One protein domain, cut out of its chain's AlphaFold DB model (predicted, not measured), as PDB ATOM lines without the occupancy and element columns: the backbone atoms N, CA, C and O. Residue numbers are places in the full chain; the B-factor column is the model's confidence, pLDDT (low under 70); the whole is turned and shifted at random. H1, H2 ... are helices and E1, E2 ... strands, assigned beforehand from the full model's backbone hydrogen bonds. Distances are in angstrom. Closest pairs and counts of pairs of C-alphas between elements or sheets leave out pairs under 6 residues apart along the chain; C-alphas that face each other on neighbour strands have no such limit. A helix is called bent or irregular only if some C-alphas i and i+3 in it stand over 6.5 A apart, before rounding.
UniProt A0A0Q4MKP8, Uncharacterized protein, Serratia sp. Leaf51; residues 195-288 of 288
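What this domain is: This is residues 195 to 288 of the 288 residues of an uncharacterized protein of Serratia sp. Leaf51 (UniProt A0A0Q4MKP8). A twisted sheet of four parallel strands, E1 E2 E3 E4, has a loose arch of three helices, H2, H3 and H4, on one side; of these, H4 packs on the sheet at E4 and E3, while the short H1 only grazes the sheet from the other side. The long link from H2 to E2, residues 214 to 228, holds no named element and loops out beyond the end of the sheet where E2 begins, with Thr 225 at its far tip; its C-alphas lie 11 to 19 A from the mean of all C-alphas. The 94 printed residues hold four named helices and four named strands in the order H1 E1 H2 E2 H3 E3 H4 E4, a mixed class of helices and strands. The whole is compact and rounded, with a radius of gyration of the C-alphas of 12.4 A and spans of 34 by 27 by 25 A.

Where its parts are: In the sheet, E1 is residues 205 to 207, E2 residues 229 to 232, E3 residues 259 to 264, 16.6 A long, and E4 residues 282 to 286, 13.3 A long. The helices are H1, residues 195 to 198, H2, residues 210 to 213, H3, residues 239 to 249, 15.7 A long, and H4, residues 268 to 277, 14.2 A long. H1 begins at C-alpha 195 (-19.814, -8.140, 39.701), and E4 ends at C-alpha 286 (-12.117, -2.313, 37.868). H3 is neither bent nor irregular, but only just: C-alphas 244 and 247 are 6.4 A apart.

How they stand to each other: The strands' lines turn by 62 degrees from edge strand E1 to edge strand E4. E1 and E2 are parallel at 24 degrees, with N 206 and O 230 within hydrogen-bond range at 2.8 A. E2 and E3 are parallel at 19 degrees, with N 260 and O 229 at 2.8 A. E3 and E4 are parallel at 21 degrees, with N 284 and O 261 at 2.8 A. Three strand-helix-strand units, each two parallel neighbour strands with a helix between, have right-handed crossovers: E1, H2, E2; E2, H3, E3; and E3, H4, E4. H4 is on the sheet at a height of 10.1 A, over E4 and only just over E3, on which 3 of its C-alphas fall; it runs along the strands, at 14 degrees to E4 on the local plane. The closest C-alphas of H4 and E4, those of Ser 275 and Ile 283, are 7.3 A apart. H3 is not on the sheet; it touches H4, with the C-alphas of Arg 239 and Thr 270 closest at 4.3 A, at a shallow tilt of 29 degrees, the same way. H2, also not on the sheet, touches H3, with the C-alphas of Leu 213 and Ile 245 closest at 5.4 A. H1 is on the sheet but only grazes it, and is apart from H2, H3 and H4. Every O i to N i+4 pair is within hydrogen-bond range in H4, but 3 of 7 are in H3, beside 4 of 8 O i to N i+3 pairs; H1 and H2 are too short for an O i to N i+4 pair.

The domain as a whole: The two C-alphas farthest apart, those of Thr 225 and Thr 269, are 34.2 A apart. The printed part has no cut and ends at Ser 288, the chain's last residue. The link from H2 to E2, with 15 residues, is long. The mean pLDDT of the printed part is 79.4; it is under 70 at residues 195 to 201, 203, 215 to 223, 250 to 254 and 287 to 288.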
ATOM      1  N   PHE A 195     -18.793  -8.933  38.991       65.88
ATOM      2  CA  PHE A 195     -19.814  -8.140  39.701       65.88
ATOM      3  C   PHE A 195     -21.235  -8.273  39.119       65.88
ATOM      4  O   PHE A 195     -22.197  -8.251  39.884       65.88
ATOM      5  N   ASP A 196     -21.383  -8.505  37.813       63.03
ATOM      6  CA  ASP A 196     -22.693  -8.793  37.205       63.03
ATOM      7  C   ASP A 196     -23.287 -10.122  37.717       63.03
ATOM      8  O   ASP A 196     -24.504 -10.263  37.843       63.03
ATOM      9  N   GLU A 197     -22.444 -11.091  38.096       64.19
ATOM     10  CA  GLU A 197     -22.877 -12.328  38.757       64.19
ATOM     11  C   GLU A 197     -23.285 -12.094  40.221       64.19
ATOM     12  O   GLU A 197     -24.077 -12.873  40.763       64.19
ATOM     13  N   LEU A 198     -22.799 -11.021  40.867       63.06
ATOM     14  CA  LEU A 198     -23.129 -10.721  42.266       63.06
ATOM     15  C   LEU A 198     -24.590 -10.337  42.461       63.06
ATOM     16  O   LEU A 198     -25.155 -10.673  43.503       63.06
ATOM     17  N   GLN A 199     -25.213  -9.691  41.470       66.31
ATOM     18  CA  GLN A 199     -26.619  -9.281  41.552       66.31
ATOM     19  C   GLN A 199     -27.551 -10.469  41.839       66.31
ATOM     20  O   GLN A 199     -28.543 -10.316  42.545       66.31
ATOM     21  N   ASN A 200     -27.214 -11.663  41.343       65.31
ATOM     22  CA  ASN A 200     -28.037 -12.861  41.519       65.31
ATOM     23  C   ASN A 200     -27.669 -13.688  42.761       65.31
ATOM     24  O   ASN A 200     -28.378 -14.639  43.083       65.31
ATOM     25  N   LYS A 201     -26.553 -13.376  43.435       64.62
ATOM     26  CA  LYS A 201     -25.978 -14.220  44.498       64.62
ATOM     27  C   LYS A 201     -25.860 -13.538  45.856       64.62
ATOM     28  O   LYS A 201     -25.704 -14.234  46.856       64.62
ATOM     29  N   LEU A 202     -25.928 -12.208  45.919       71.00
ATOM     30  CA  LEU A 202     -25.752 -11.462  47.161       71.00
ATOM     31  C   LEU A 202     -27.026 -10.693  47.551       71.00
ATOM     32  O   LEU A 202     -27.471  -9.836  46.793       71.00
ATOM     33  N   PRO A 203     -27.561 -10.898  48.769       69.06
ATOM     34  CA  PRO A 203     -28.759 -10.193  49.240       69.06
ATOM     35  C   PRO A 203     -28.521  -8.704  49.549       69.06
ATOM     36  O   PRO A 203     -29.467  -7.966  49.807       69.06
ATOM     37  N   CYS A 204     -27.261  -8.258  49.536       82.06
ATOM     38  CA  CYS A 204     -26.838  -6.912  49.925       82.06
ATOM     39  C   CYS A 204     -26.288  -6.093  48.745       82.06
ATOM     40  O   CYS A 204     -25.454  -5.204  48.931       82.06
ATOM     41  N   VAL A 205     -26.728  -6.428  47.528       83.62
ATOM     42  CA  VAL A 205     -26.352  -5.748  46.284       83.62
ATOM     43  C   VAL A 205     -27.551  -4.999  45.715       83.62
ATOM     44  O   VAL A 205     -28.637  -5.549  45.562       83.62
ATOM     45  N   VAL A 206     -27.321  -3.747  45.340       83.31
ATOM     46  CA  VAL A 206     -28.232  -2.918  44.559       83.31
ATOM     47  C   VAL A 206     -27.598  -2.688  43.195       83.31
ATOM     48  O   VAL A 206     -26.516  -2.119  43.112       83.31
ATOM     49  N   SER A 207     -28.274  -3.095  42.125       84.81
ATOM     50  CA  SER A 207     -27.838  -2.819  40.754       84.81
ATOM     51  C   SER A 207     -28.661  -1.679  40.169       84.81
ATOM     52  O   SER A 207     -29.892  -1.720  40.211       84.81
ATOM     53  N   LEU A 208     -27.987  -0.649  39.664       85.56
ATOM     54  CA  LEU A 208     -28.616   0.519  39.061       85.56
ATOM     55  C   LEU A 208     -28.482   0.465  37.541       85.56
ATOM     56  O   LEU A 208     -27.426   0.148  37.004       85.56
ATOM     57  N   ASN A 209     -29.540   0.863  36.837       86.50
ATOM     58  CA  ASN A 209     -29.487   1.145  35.401       86.50
ATOM     59  C   ASN A 209     -29.735   2.641  35.120       86.50
ATOM     60  O   ASN A 209     -30.162   3.401  35.991       86.50
ATOM     61  N   PHE A 210     -29.508   3.084  33.880       86.62
ATOM     62  CA  PHE A 210     -29.712   4.488  33.493       86.62
ATOM     63  C   PHE A 210     -31.158   4.985  33.662       86.62
ATOM     64  O   PHE A 210     -31.378   6.180  33.867       86.62
ATOM     65  N   ASN A 211     -32.161   4.101  33.619       83.69
ATOM     66  CA  ASN A 211     -33.539   4.505  33.915       83.69
ATOM     67  C   ASN A 211     -33.724   4.802  35.404       83.69
ATOM     68  O   ASN A 211     -34.557   5.633  35.759       83.69
ATOM     69  N   ASP A 212     -32.964   4.144  36.278       79.19
ATOM     70  CA  ASP A 212     -33.033   4.380  37.717       79.19
ATOM     71  C   ASP A 212     -32.410   5.719  38.100       79.19
ATOM     72  O   ASP A 212     -32.957   6.385  38.980       79.19
ATOM     73  N   LEU A 213     -31.365   6.158  37.386       78.62
ATOM     74  CA  LEU A 213     -30.724   7.468  37.580       78.62
ATOM     75  C   LEU A 213     -31.668   8.649  37.305       78.62
ATOM     76  O   LEU A 213     -31.548   9.693  37.932       78.62
ATOM     77  N   ASN A 214     -32.618   8.477  36.382       70.38
ATOM     78  CA  ASN A 214     -33.525   9.541  35.933       70.38
ATOM     79  C   ASN A 214     -34.893   9.540  36.639       70.38
ATOM     80  O   ASN A 214     -35.747  10.383  36.358       70.38
ATOM     81  N   LYS A 215     -35.141   8.577  37.528       67.56
ATOM     82  CA  LYS A 215     -36.394   8.449  38.285       67.56
ATOM     83  C   LYS A 215     -36.258   9.101  39.662       67.56
ATOM     84  O   LYS A 215     -35.178   9.105  40.246       67.56
ATOM     85  N   ALA A 216     -37.378   9.586  40.203       60.53
ATOM     86  CA  ALA A 216     -37.448  10.085  41.575       60.53
ATOM     87  C   ALA A 216     -36.949   9.034  42.581       60.53
ATOM     88  O   ALA A 216     -37.078   7.828  42.343       60.53
ATOM     89  N   ALA A 217     -36.398   9.506  43.703       59.47
ATOM     90  CA  ALA A 217     -35.939   8.670  44.802       59.47
ATOM     91  C   ALA A 217     -36.983   7.597  45.158       59.47
ATOM     92  O   ALA A 217     -38.157   7.879  45.373       59.47
ATOM     93  N   ALA A 218     -36.526   6.354  45.203       55.25
ATOM     94  CA  ALA A 218     -37.277   5.184  45.609       55.25
ATOM     95  C   ALA A 218     -36.451   4.559  46.721       55.25
ATOM     96  O   ALA A 218     -35.218   4.577  46.652       55.25
ATOM     97  N   THR A 219     -37.130   4.045  47.734       57.22
ATOM     98  CA  THR A 219     -36.507   3.258  48.787       57.22
ATOM     99  C   THR A 219     -35.854   2.041  48.147       57.22
ATOM    100  O   THR A 219     -36.520   1.234  47.502       57.22
ATOM    101  N   LEU A 220     -34.534   1.956  48.268       61.31
ATOM    102  CA  LEU A 220     -33.801   0.748  47.928       61.31
ATOM    103  C   LEU A 220     -33.983  -0.221  49.095       61.31
ATOM    104  O   LEU A 220     -33.491   0.042  50.192       61.31
ATOM    105  N   ASP A 221     -34.731  -1.301  48.862       57.09
ATOM    106  CA  ASP A 221     -34.947  -2.366  49.841       57.09
ATOM    107  C   ASP A 221     -33.649  -3.155  50.020       57.09
ATOM    108  O   ASP A 221     -33.393  -4.153  49.351       57.09
ATOM    109  N   VAL A 222     -32.792  -2.674  50.919       66.25
ATOM    110  CA  VAL A 222     -31.644  -3.437  51.403       66.25
ATOM    111  C   VAL A 222     -32.050  -4.115  52.699       66.25
ATOM    112  O   VAL A 222     -32.558  -3.466  53.614       66.25
ATOM    113  N   HIS A 223     -31.818  -5.425  52.785       68.62
ATOM    114  CA  HIS A 223     -32.212  -6.205  53.949       68.62
ATOM    115  C   HIS A 223     -31.572  -5.640  55.230       68.62
ATOM    116  O   HIS A 223     -30.372  -5.341  55.274       68.62
ATOM    117  N   GLU A 224     -32.356  -5.495  56.305       70.00
ATOM    118  CA  GLU A 224     -31.864  -4.885  57.549       70.00
ATOM    119  C   GLU A 224     -30.695  -5.662  58.165       70.00
ATOM    120  O   GLU A 224     -29.849  -5.057  58.822       70.00
ATOM    121  N   THR A 225     -30.580  -6.960  57.874       79.25
ATOM    122  CA  THR A 225     -29.491  -7.820  58.366       79.25
ATOM    123  C   THR A 225     -28.201  -7.750  57.538       79.25
ATOM    124  O   THR A 225     -27.221  -8.397  57.891       79.25
ATOM    125  N   CYS A 226     -28.157  -6.959  56.458       84.69
ATOM    126  CA  CYS A 226     -26.938  -6.775  55.667       84.69
ATOM    127  C   CYS A 226     -25.834  -6.082  56.467       84.69
ATOM    128  O   CYS A 226     -26.089  -5.062  57.109       84.69
ATOM    129  N   GLY A 227     -24.604  -6.586  56.381       84.75
ATOM    130  CA  GLY A 227     -23.452  -6.003  57.072       84.75
ATOM    131  C   GLY A 227     -22.798  -4.839  56.332       84.75
ATOM    132  O   GLY A 227     -22.296  -3.921  56.973       84.75
ATOM    133  N   ALA A 228     -22.860  -4.865  55.001       87.50
ATOM    134  CA  ALA A 228     -22.423  -3.813  54.089       87.50
ATOM    135  C   ALA A 228     -23.332  -3.787  52.852       87.50
ATOM    136  O   ALA A 228     -24.064  -4.747  52.607       87.50
ATOM    137  N   ILE A 229     -23.291  -2.698  52.085       86.31
ATOM    138  CA  ILE A 229     -24.126  -2.493  50.894       86.31
ATOM    139  C   ILE A 229     -23.232  -2.293  49.674       86.31
ATOM    140  O   ILE A 229     -22.347  -1.443  49.692       86.31
ATOM    141  N   TYR A 230     -23.483  -3.038  48.603       87.00
ATOM    142  CA  TYR A 230     -22.789  -2.887  47.323       87.00
ATOM    143  C   TYR A 230     -23.729  -2.254  46.301       87.00
ATOM    144  O   TYR A 230     -24.796  -2.796  46.032       87.00
ATOM    145  N   ILE A 231     -23.344  -1.120  45.725       87.62
ATOM    146  CA  ILE A 231     -24.130  -0.395  44.725       87.62
ATOM    147  C   ILE A 231     -23.406  -0.491  43.388       87.62
ATOM    148  O   ILE A 231     -22.390   0.170  43.186       87.62
ATOM    149  N   ILE A 232     -23.927  -1.310  42.482       87.75
ATOM    150  CA  ILE A 232     -23.381  -1.502  41.140       87.75
ATOM    151  C   ILE A 232     -23.906  -0.391  40.232       87.75
ATOM    152  O   ILE A 232     -25.116  -0.212  40.072       87.75
ATOM    153  N   LEU A 233     -22.976   0.371  39.664       89.00
ATOM    154  CA  LEU A 233     -23.244   1.415  38.685       89.00
ATOM    155  C   LEU A 233     -23.538   0.808  37.303       89.00
ATOM    156  O   LEU A 233     -23.001  -0.254  36.982       89.00
ATOM    157  N   PRO A 234     -24.323   1.501  36.456       88.94
ATOM    158  CA  PRO A 234     -24.524   1.100  35.068       88.94
ATOM    159  C   PRO A 234     -23.203   0.929  34.308       88.94
ATOM    160  O   PRO A 234     -22.222   1.629  34.567       88.94
ATOM    161  N   GLU A 235     -23.190   0.055  33.303       87.00
ATOM    162  CA  GLU A 235     -22.078   0.018  32.351       87.00
ATOM    163  C   GLU A 235     -21.907   1.371  31.651       87.00
ATOM    164  O   GLU A 235     -22.881   2.075  31.376       87.00
ATOM    165  N   HIS A 236     -20.655   1.726  31.350       89.31
ATOM    166  CA  HIS A 236     -20.291   3.007  30.737       89.31
ATOM    167  C   HIS A 236     -20.706   4.241  31.558       89.31
ATOM    168  O   HIS A 236     -20.939   5.307  30.990       89.31
ATOM    169  N   PHE A 237     -20.780   4.117  32.888       91.69
ATOM    170  CA  PHE A 237     -21.039   5.244  33.782       91.69
ATOM    171  C   PHE A 237     -19.940   6.310  33.677       91.69
ATOM    172  O   PHE A 237     -18.750   6.044  33.878       91.69
ATOM    173  N   VAL A 238     -20.337   7.548  33.392       93.06
ATOM    174  CA  VAL A 238     -19.414   8.664  33.164       93.06
ATOM    175  C   VAL A 238     -19.592   9.778  34.190       93.06
ATOM    176  O   VAL A 238     -20.550   9.838  34.958       93.06
ATOM    177  N   ARG A 239     -18.651  10.727  34.189       93.12
ATOM    178  CA  ARG A 239     -18.648  11.881  35.093       93.12
ATOM    179  C   ARG A 239     -19.984  12.635  35.138       93.12
ATOM    180  O   ARG A 239     -20.352  13.113  36.209       93.12
ATOM    181  N   SER A 240     -20.681  12.796  34.013       90.31
ATOM    182  CA  SER A 240     -21.961  13.520  33.974       90.31
ATOM    183  C   SER A 240     -23.069  12.825  34.769       90.31
ATOM    184  O   SER A 240     -23.948  13.507  35.292       90.31
ATOM    185  N   ASP A 241     -22.992  11.503  34.923       91.44
ATOM    186  CA  ASP A 241     -24.027  10.691  35.570       91.44
ATOM    187  C   ASP A 241     -23.966  10.773  37.103       91.44
ATOM    188  O   ASP A 241     -24.957  10.518  37.789       91.44
ATOM    189  N   VAL A 242     -22.826  11.207  37.656       90.50
ATOM    190  CA  VAL A 242     -22.621  11.416  39.103       90.50
ATOM    191  C   VAL A 242     -23.663  12.370  39.692       90.50
ATOM    192  O   VAL A 242     -24.135  12.168  40.804       90.50
ATOM    193  N   ASN A 243     -24.079  13.384  38.937       85.56
ATOM    194  CA  ASN A 243     -25.077  14.333  39.429       85.56
ATOM    195  C   ASN A 243     -26.481  13.698  39.475       85.56
ATOM    196  O   ASN A 243     -27.304  14.057  40.311       85.56
ATOM    197  N   ALA A 244     -26.768  12.747  38.581       82.69
ATOM    198  CA  ALA A 244     -28.060  12.068  38.539       82.69
ATOM    199  C   ALA A 244     -28.208  11.072  39.704       82.69
ATOM    200  O   ALA A 244     -29.272  10.986  40.323       82.69
ATOM    201  N   ILE A 245     -27.124  10.369  40.059       83.06
ATOM    202  CA  ILE A 245     -27.146   9.366  41.133       83.06
ATOM    203  C   ILE A 245     -27.217   9.980  42.540       83.06
ATOM    204  O   ILE A 245     -27.709   9.326  43.456       83.06
ATOM    205  N   GLU A 246     -26.793  11.232  42.730       78.88
ATOM    206  CA  GLU A 246     -26.807  11.912  44.036       78.88
ATOM    207  C   GLU A 246     -28.182  11.878  44.700       78.88
ATOM    208  O   GLU A 246     -28.307  11.428  45.840       78.88
ATOM    209  N   SER A 247     -29.225  12.224  43.943       70.81
ATOM    210  CA  SER A 247     -30.614  12.193  44.415       70.81
ATOM    211  C   SER A 247     -31.084  10.799  44.854       70.81
ATOM    212  O   SER A 247     -31.977  10.667  45.697       70.81
ATOM    213  N   ARG A 248     -30.481   9.742  44.295       73.62
ATOM    214  CA  ARG A 248     -30.766   8.347  44.640       73.62
ATOM    215  C   ARG A 248     -30.002   7.905  45.871       73.62
ATOM    216  O   ARG A 248     -30.621   7.361  46.782       73.62
ATOM    217  N   LEU A 249     -28.694   8.149  45.917       73.81
ATOM    218  CA  LEU A 249     -27.860   7.728  47.044       73.81
ATOM    219  C   LEU A 249     -28.240   8.461  48.331       73.81
ATOM    220  O   LEU A 249     -28.254   7.838  49.389       73.81
ATOM    221  N   SER A 250     -28.654   9.731  48.246       69.81
ATOM    222  CA  SER A 250     -29.147  10.482  49.408       69.81
ATOM    223  C   SER A 250     -30.394   9.868  50.052       69.81
ATOM    224  O   SER A 250     -30.667  10.118  51.222       69.81
ATOM    225  N   ALA A 251     -31.167   9.078  49.298       64.25
ATOM    226  CA  ALA A 251     -32.358   8.397  49.798       64.25
ATOM    227  C   ALA A 251     -32.054   7.025  50.428       64.25
ATOM    228  O   ALA A 251     -32.946   6.419  51.024       64.25
ATOM    229  N   ILE A 252     -30.821   6.524  50.309       68.06
ATOM    230  CA  ILE A 252     -30.433   5.235  50.884       68.06
ATOM    231  C   ILE A 252     -30.158   5.424  52.370       68.06
ATOM    232  O   ILE A 252     -29.212   6.098  52.780       68.06
ATOM    233  N   GLN A 253     -30.972   4.783  53.203       63.09
ATOM    234  CA  GLN A 253     -30.768   4.798  54.641       63.09
ATOM    235  C   GLN A 253     -29.712   3.761  55.032       63.09
ATOM    236  O   GLN A 253     -29.999   2.591  55.258       63.09
ATOM    237  N   VAL A 254     -28.463   4.208  55.118       67.19
ATOM    238  CA  VAL A 254     -27.301   3.335  55.344       67.19
ATOM    239  C   VAL A 254     -27.060   2.945  56.799       67.19
ATOM    240  O   VAL A 254     -26.292   2.025  57.042       67.19
ATOM    241  N   LYS A 255     -27.742   3.571  57.772       70.25
ATOM    242  CA  LYS A 255     -27.702   3.236  59.218       70.25
ATOM    243  C   LYS A 255     -26.281   2.919  59.763       70.25
ATOM    244  O   LYS A 255     -26.143   2.053  60.616       70.25
ATOM    245  N   GLY A 256     -25.237   3.598  59.271       71.88
ATOM    246  CA  GLY A 256     -23.837   3.385  59.687       71.88
ATOM    247  C   GLY A 256     -23.106   2.208  59.021       71.88
ATOM    248  O   GLY A 256     -21.952   1.961  59.335       71.88
ATOM    249  N   LYS A 257     -23.740   1.492  58.089       79.75
ATOM    250  CA  LYS A 257     -23.136   0.365  57.366       79.75
ATOM    251  C   LYS A 257     -22.150   0.853  56.300       79.75
ATOM    252  O   LYS A 257     -22.453   1.841  55.625       79.75
ATOM    253  N   PRO A 258     -21.034   0.135  56.070       85.62
ATOM    254  CA  PRO A 258     -20.164   0.393  54.930       85.62
ATOM    255  C   PRO A 258     -20.924   0.277  53.609       85.62
ATOM    256  O   PRO A 258     -21.751  -0.623  53.424       85.62
ATOM    257  N   VAL A 259     -20.610   1.175  52.680       86.81
ATOM    258  CA  VAL A 259     -21.193   1.198  51.340       86.81
ATOM    259  C   VAL A 259     -20.084   1.225  50.317       86.81
ATOM    260  O   VAL A 259     -19.224   2.103  50.353       86.81
ATOM    261  N   PHE A 260     -20.159   0.295  49.380       86.94
ATOM    262  CA  PHE A 260     -19.231   0.157  48.277       86.94
ATOM    263  C   PHE A 260     -19.934   0.557  46.985       86.94
ATOM    264  O   PHE A 260     -20.876  -0.112  46.559       86.94
ATOM    265  N   ILE A 261     -19.490   1.641  46.352       88.81
ATOM    266  CA  ILE A 261     -19.892   1.973  44.984       88.81
ATOM    267  C   ILE A 261     -19.001   1.181  44.044       88.81
ATOM    268  O   ILE A 261     -17.784   1.328  44.073       88.81
ATOM    269  N   VAL A 262     -19.613   0.372  43.196       88.44
ATOM    270  CA  VAL A 262     -18.922  -0.517  42.277       88.44
ATOM    271  C   VAL A 262     -19.133  -0.037  40.850       88.44
ATOM    272  O   VAL A 262     -20.269   0.024  40.388       88.44
ATOM    273  N   GLY A 263     -18.056   0.262  40.127       87.88
ATOM    274  CA  GLY A 263     -18.136   0.612  38.707       87.88
ATOM    275  C   GLY A 263     -17.084  -0.075  37.842       87.88
ATOM    276  O   GLY A 263     -15.986  -0.400  38.293       87.88
ATOM    277  N   ARG A 264     -17.424  -0.275  36.569       85.44
ATOM    278  CA  ARG A 264     -16.520  -0.809  35.545       85.44
ATOM    279  C   ARG A 264     -16.000   0.327  34.668       85.44
ATOM    280  O   ARG A 264     -16.763   1.222  34.317       85.44
ATOM    281  N   ASP A 265     -14.711   0.283  34.339       85.31
ATOM    282  CA  ASP A 265     -14.035   1.200  33.410       85.31
ATOM    283  C   ASP A 265     -14.240   2.686  33.740       85.31
ATOM    284  O   ASP A 265     -14.328   3.548  32.862       85.31
ATOM    285  N   LEU A 266     -14.321   3.004  35.036       89.25
ATOM    286  CA  LEU A 266     -14.465   4.382  35.485       89.25
ATOM    287  C   LEU A 266     -13.171   5.155  35.221       89.25
ATOM    288  O   LEU A 266     -12.099   4.770  35.683       89.25
ATOM    289  N   SER A 267     -13.282   6.286  34.523       92.00
ATOM    290  CA  SER A 267     -12.163   7.222  34.376       92.00
ATOM    291  C   SER A 267     -11.790   7.866  35.717       92.00
ATOM    292  O   SER A 267     -12.670   8.083  36.554       92.00
ATOM    293  N   ASP A 268     -10.535   8.298  35.877       92.31
ATOM    294  CA  ASP A 268     -10.087   9.061  37.056       92.31
ATOM    295  C   ASP A 268     -10.980  10.279  37.329       92.31
ATOM    296  O   ASP A 268     -11.308  10.591  38.471       92.31
ATOM    297  N   THR A 269     -11.445  10.952  36.272       93.62
ATOM    298  CA  THR A 269     -12.374  12.084  36.387       93.62
ATOM    299  C   THR A 269     -13.710  11.666  37.009       93.62
ATOM    300  O   THR A 269     -14.273  12.407  37.816       93.62
ATOM    301  N   THR A 270     -14.225  10.487  36.652       93.56
ATOM    302  CA  THR A 270     -15.454   9.926  37.231       93.56
ATOM    303  C   THR A 270     -15.230   9.510  38.685       93.56
ATOM    304  O   THR A 270     -16.035   9.871  39.541       93.56
ATOM    305  N   ILE A 271     -14.122   8.819  38.974       91.88
ATOM    306  CA  ILE A 271     -13.753   8.367  40.327       91.88
ATOM    307  C   ILE A 271     -13.625   9.565  41.267       91.88
ATOM    308  O   ILE A 271     -14.300   9.619  42.291       91.88
ATOM    309  N   ASN A 272     -12.849  10.581  40.880       92.31
ATOM    310  CA  ASN A 272     -12.652  11.789  41.681       92.31
ATOM    311  C   ASN A 272     -13.972  12.507  41.980       92.31
ATOM    312  O   ASN A 272     -14.169  13.045  43.072       92.31
ATOM    313  N   ALA A 273     -14.898  12.517  41.022       92.62
ATOM    314  CA  ALA A 273     -16.202  13.124  41.220       92.62
ATOM    315  C   ALA A 273     -17.093  12.331  42.172       92.62
ATOM    316  O   ALA A 273     -17.733  12.950  43.022       92.62
ATOM    317  N   LEU A 274     -17.104  11.001  42.059       91.56
ATOM    318  CA  LEU A 274     -17.779  10.122  43.011       91.56
ATOM    319  C   LEU A 274     -17.205  10.318  44.421       91.56
ATOM    320  O   LEU A 274     -17.977  10.556  45.341       91.56
ATOM    321  N   SER A 275     -15.877  10.341  44.588       90.31
ATOM    322  CA  SER A 275     -15.241  10.557  45.899       90.31
ATOM    323  C   SER A 275     -15.568  11.928  46.483       90.31
ATOM    324  O   SER A 275     -15.730  12.064  47.690       90.31
ATOM    325  N   SER A 276     -15.679  12.952  45.633       89.81
ATOM    326  CA  SER A 276     -16.005  14.309  46.079       89.81
ATOM    327  C   SER A 276     -17.468  14.451  46.513       89.81
ATOM    328  O   SER A 276     -17.737  15.147  47.486       89.81
ATOM    329  N   HIS A 277     -18.409  13.815  45.803       87.75
ATOM    330  CA  HIS A 277     -19.840  13.872  46.151       87.75
ATOM    331  C   HIS A 277     -20.186  12.909  47.291       87.75
ATOM    332  O   HIS A 277     -21.096  13.176  48.072       87.75
ATOM    333  N   PHE A 278     -19.446  11.807  47.411       86.06
ATOM    334  CA  PHE A 278     -19.709  10.741  48.369       86.06
ATOM    335  C   PHE A 278     -18.449  10.371  49.170       86.06
ATOM    336  O   PHE A 278     -17.985   9.235  49.098       86.06
ATOM    337  N   PRO A 279     -17.896  11.297  49.977       82.44
ATOM    338  CA  PRO A 279     -16.628  11.089  50.689       82.44
ATOM    339  C   PRO A 279     -16.681   9.992  51.764       82.44
ATOM    340  O   PRO A 279     -15.648   9.602  52.295       82.44
ATOM    341  N   HIS A 280     -17.878   9.519  52.113       79.94
ATOM    342  CA  HIS A 280     -18.107   8.463  53.102       79.94
ATOM    343  C   HIS A 280     -18.354   7.086  52.474       79.94
ATOM    344  O   HIS A 280     -18.593   6.129  53.207       79.94
ATOM    345  N   LEU A 281     -18.364   6.992  51.141       83.50
ATOM    346  CA  LEU A 281     -18.586   5.741  50.425       83.50
ATOM    347  C   LEU A 281     -17.263   5.261  49.826       83.50
ATOM    348  O   LEU A 281     -16.477   6.045  49.293       83.50
ATOM    349  N   GLU A 282     -17.037   3.958  49.898       84.88
ATOM    350  CA  GLU A 282     -15.847   3.329  49.344       84.88
ATOM    351  C   GLU A 282     -16.050   3.082  47.850       84.88
ATOM    352  O   GLU A 282     -17.042   2.479  47.438       84.88
ATOM    353  N   ILE A 283     -15.109   3.533  47.022       85.12
ATOM    354  CA  ILE A 283     -15.170   3.292  45.578       85.12
ATOM    355  C   ILE A 283     -14.374   2.043  45.240       85.12
ATOM    356  O   ILE A 283     -13.159   1.971  45.430       85.12
ATOM    357  N   VAL A 284     -15.081   1.089  44.660       83.00
ATOM    358  CA  VAL A 284     -14.541  -0.095  44.020       83.00
ATOM    359  C   VAL A 284     -14.652   0.109  42.521       83.00
ATOM    360  O   VAL A 284     -15.747   0.246  41.980       83.00
ATOM    361  N   HIS A 285     -13.523   0.122  41.826       78.31
ATOM    362  CA  HIS A 285     -13.547   0.137  40.374       78.31
ATOM    363  C   HIS A 285     -12.596  -0.898  39.811       78.31
ATOM    364  O   HIS A 285     -11.566  -1.209  40.406       78.31
ATOM    365  N   LYS A 286     -12.963  -1.420  38.645       71.56
ATOM    366  CA  LYS A 286     -12.117  -2.313  37.868       71.56
ATOM    367  C   LYS A 286     -11.963  -1.748  36.467       71.56
ATOM    368  O   LYS A 286     -12.951  -1.338  35.862       71.56
ATOM    369  N   VAL A 287     -10.728  -1.745  35.978       63.00
ATOM    370  CA  VAL A 287     -10.423  -1.519  34.563       63.00
ATOM    371  C   VAL A 287     -10.374  -2.889  33.890       63.00
ATOM    372  O   VAL A 287      -9.687  -3.789  34.385       63.00
ATOM    373  N   SER A 288     -11.181  -3.064  32.849       59.94
ATOM    374  CA  SER A 288     -11.300  -4.288  32.046       59.94
ATOM    375  C   SER A 288     -10.134  -4.455  31.083       59.94
ATOM    376  O   SER A 288      -9.683  -3.436  30.512       59.94
TER     377      SER A 288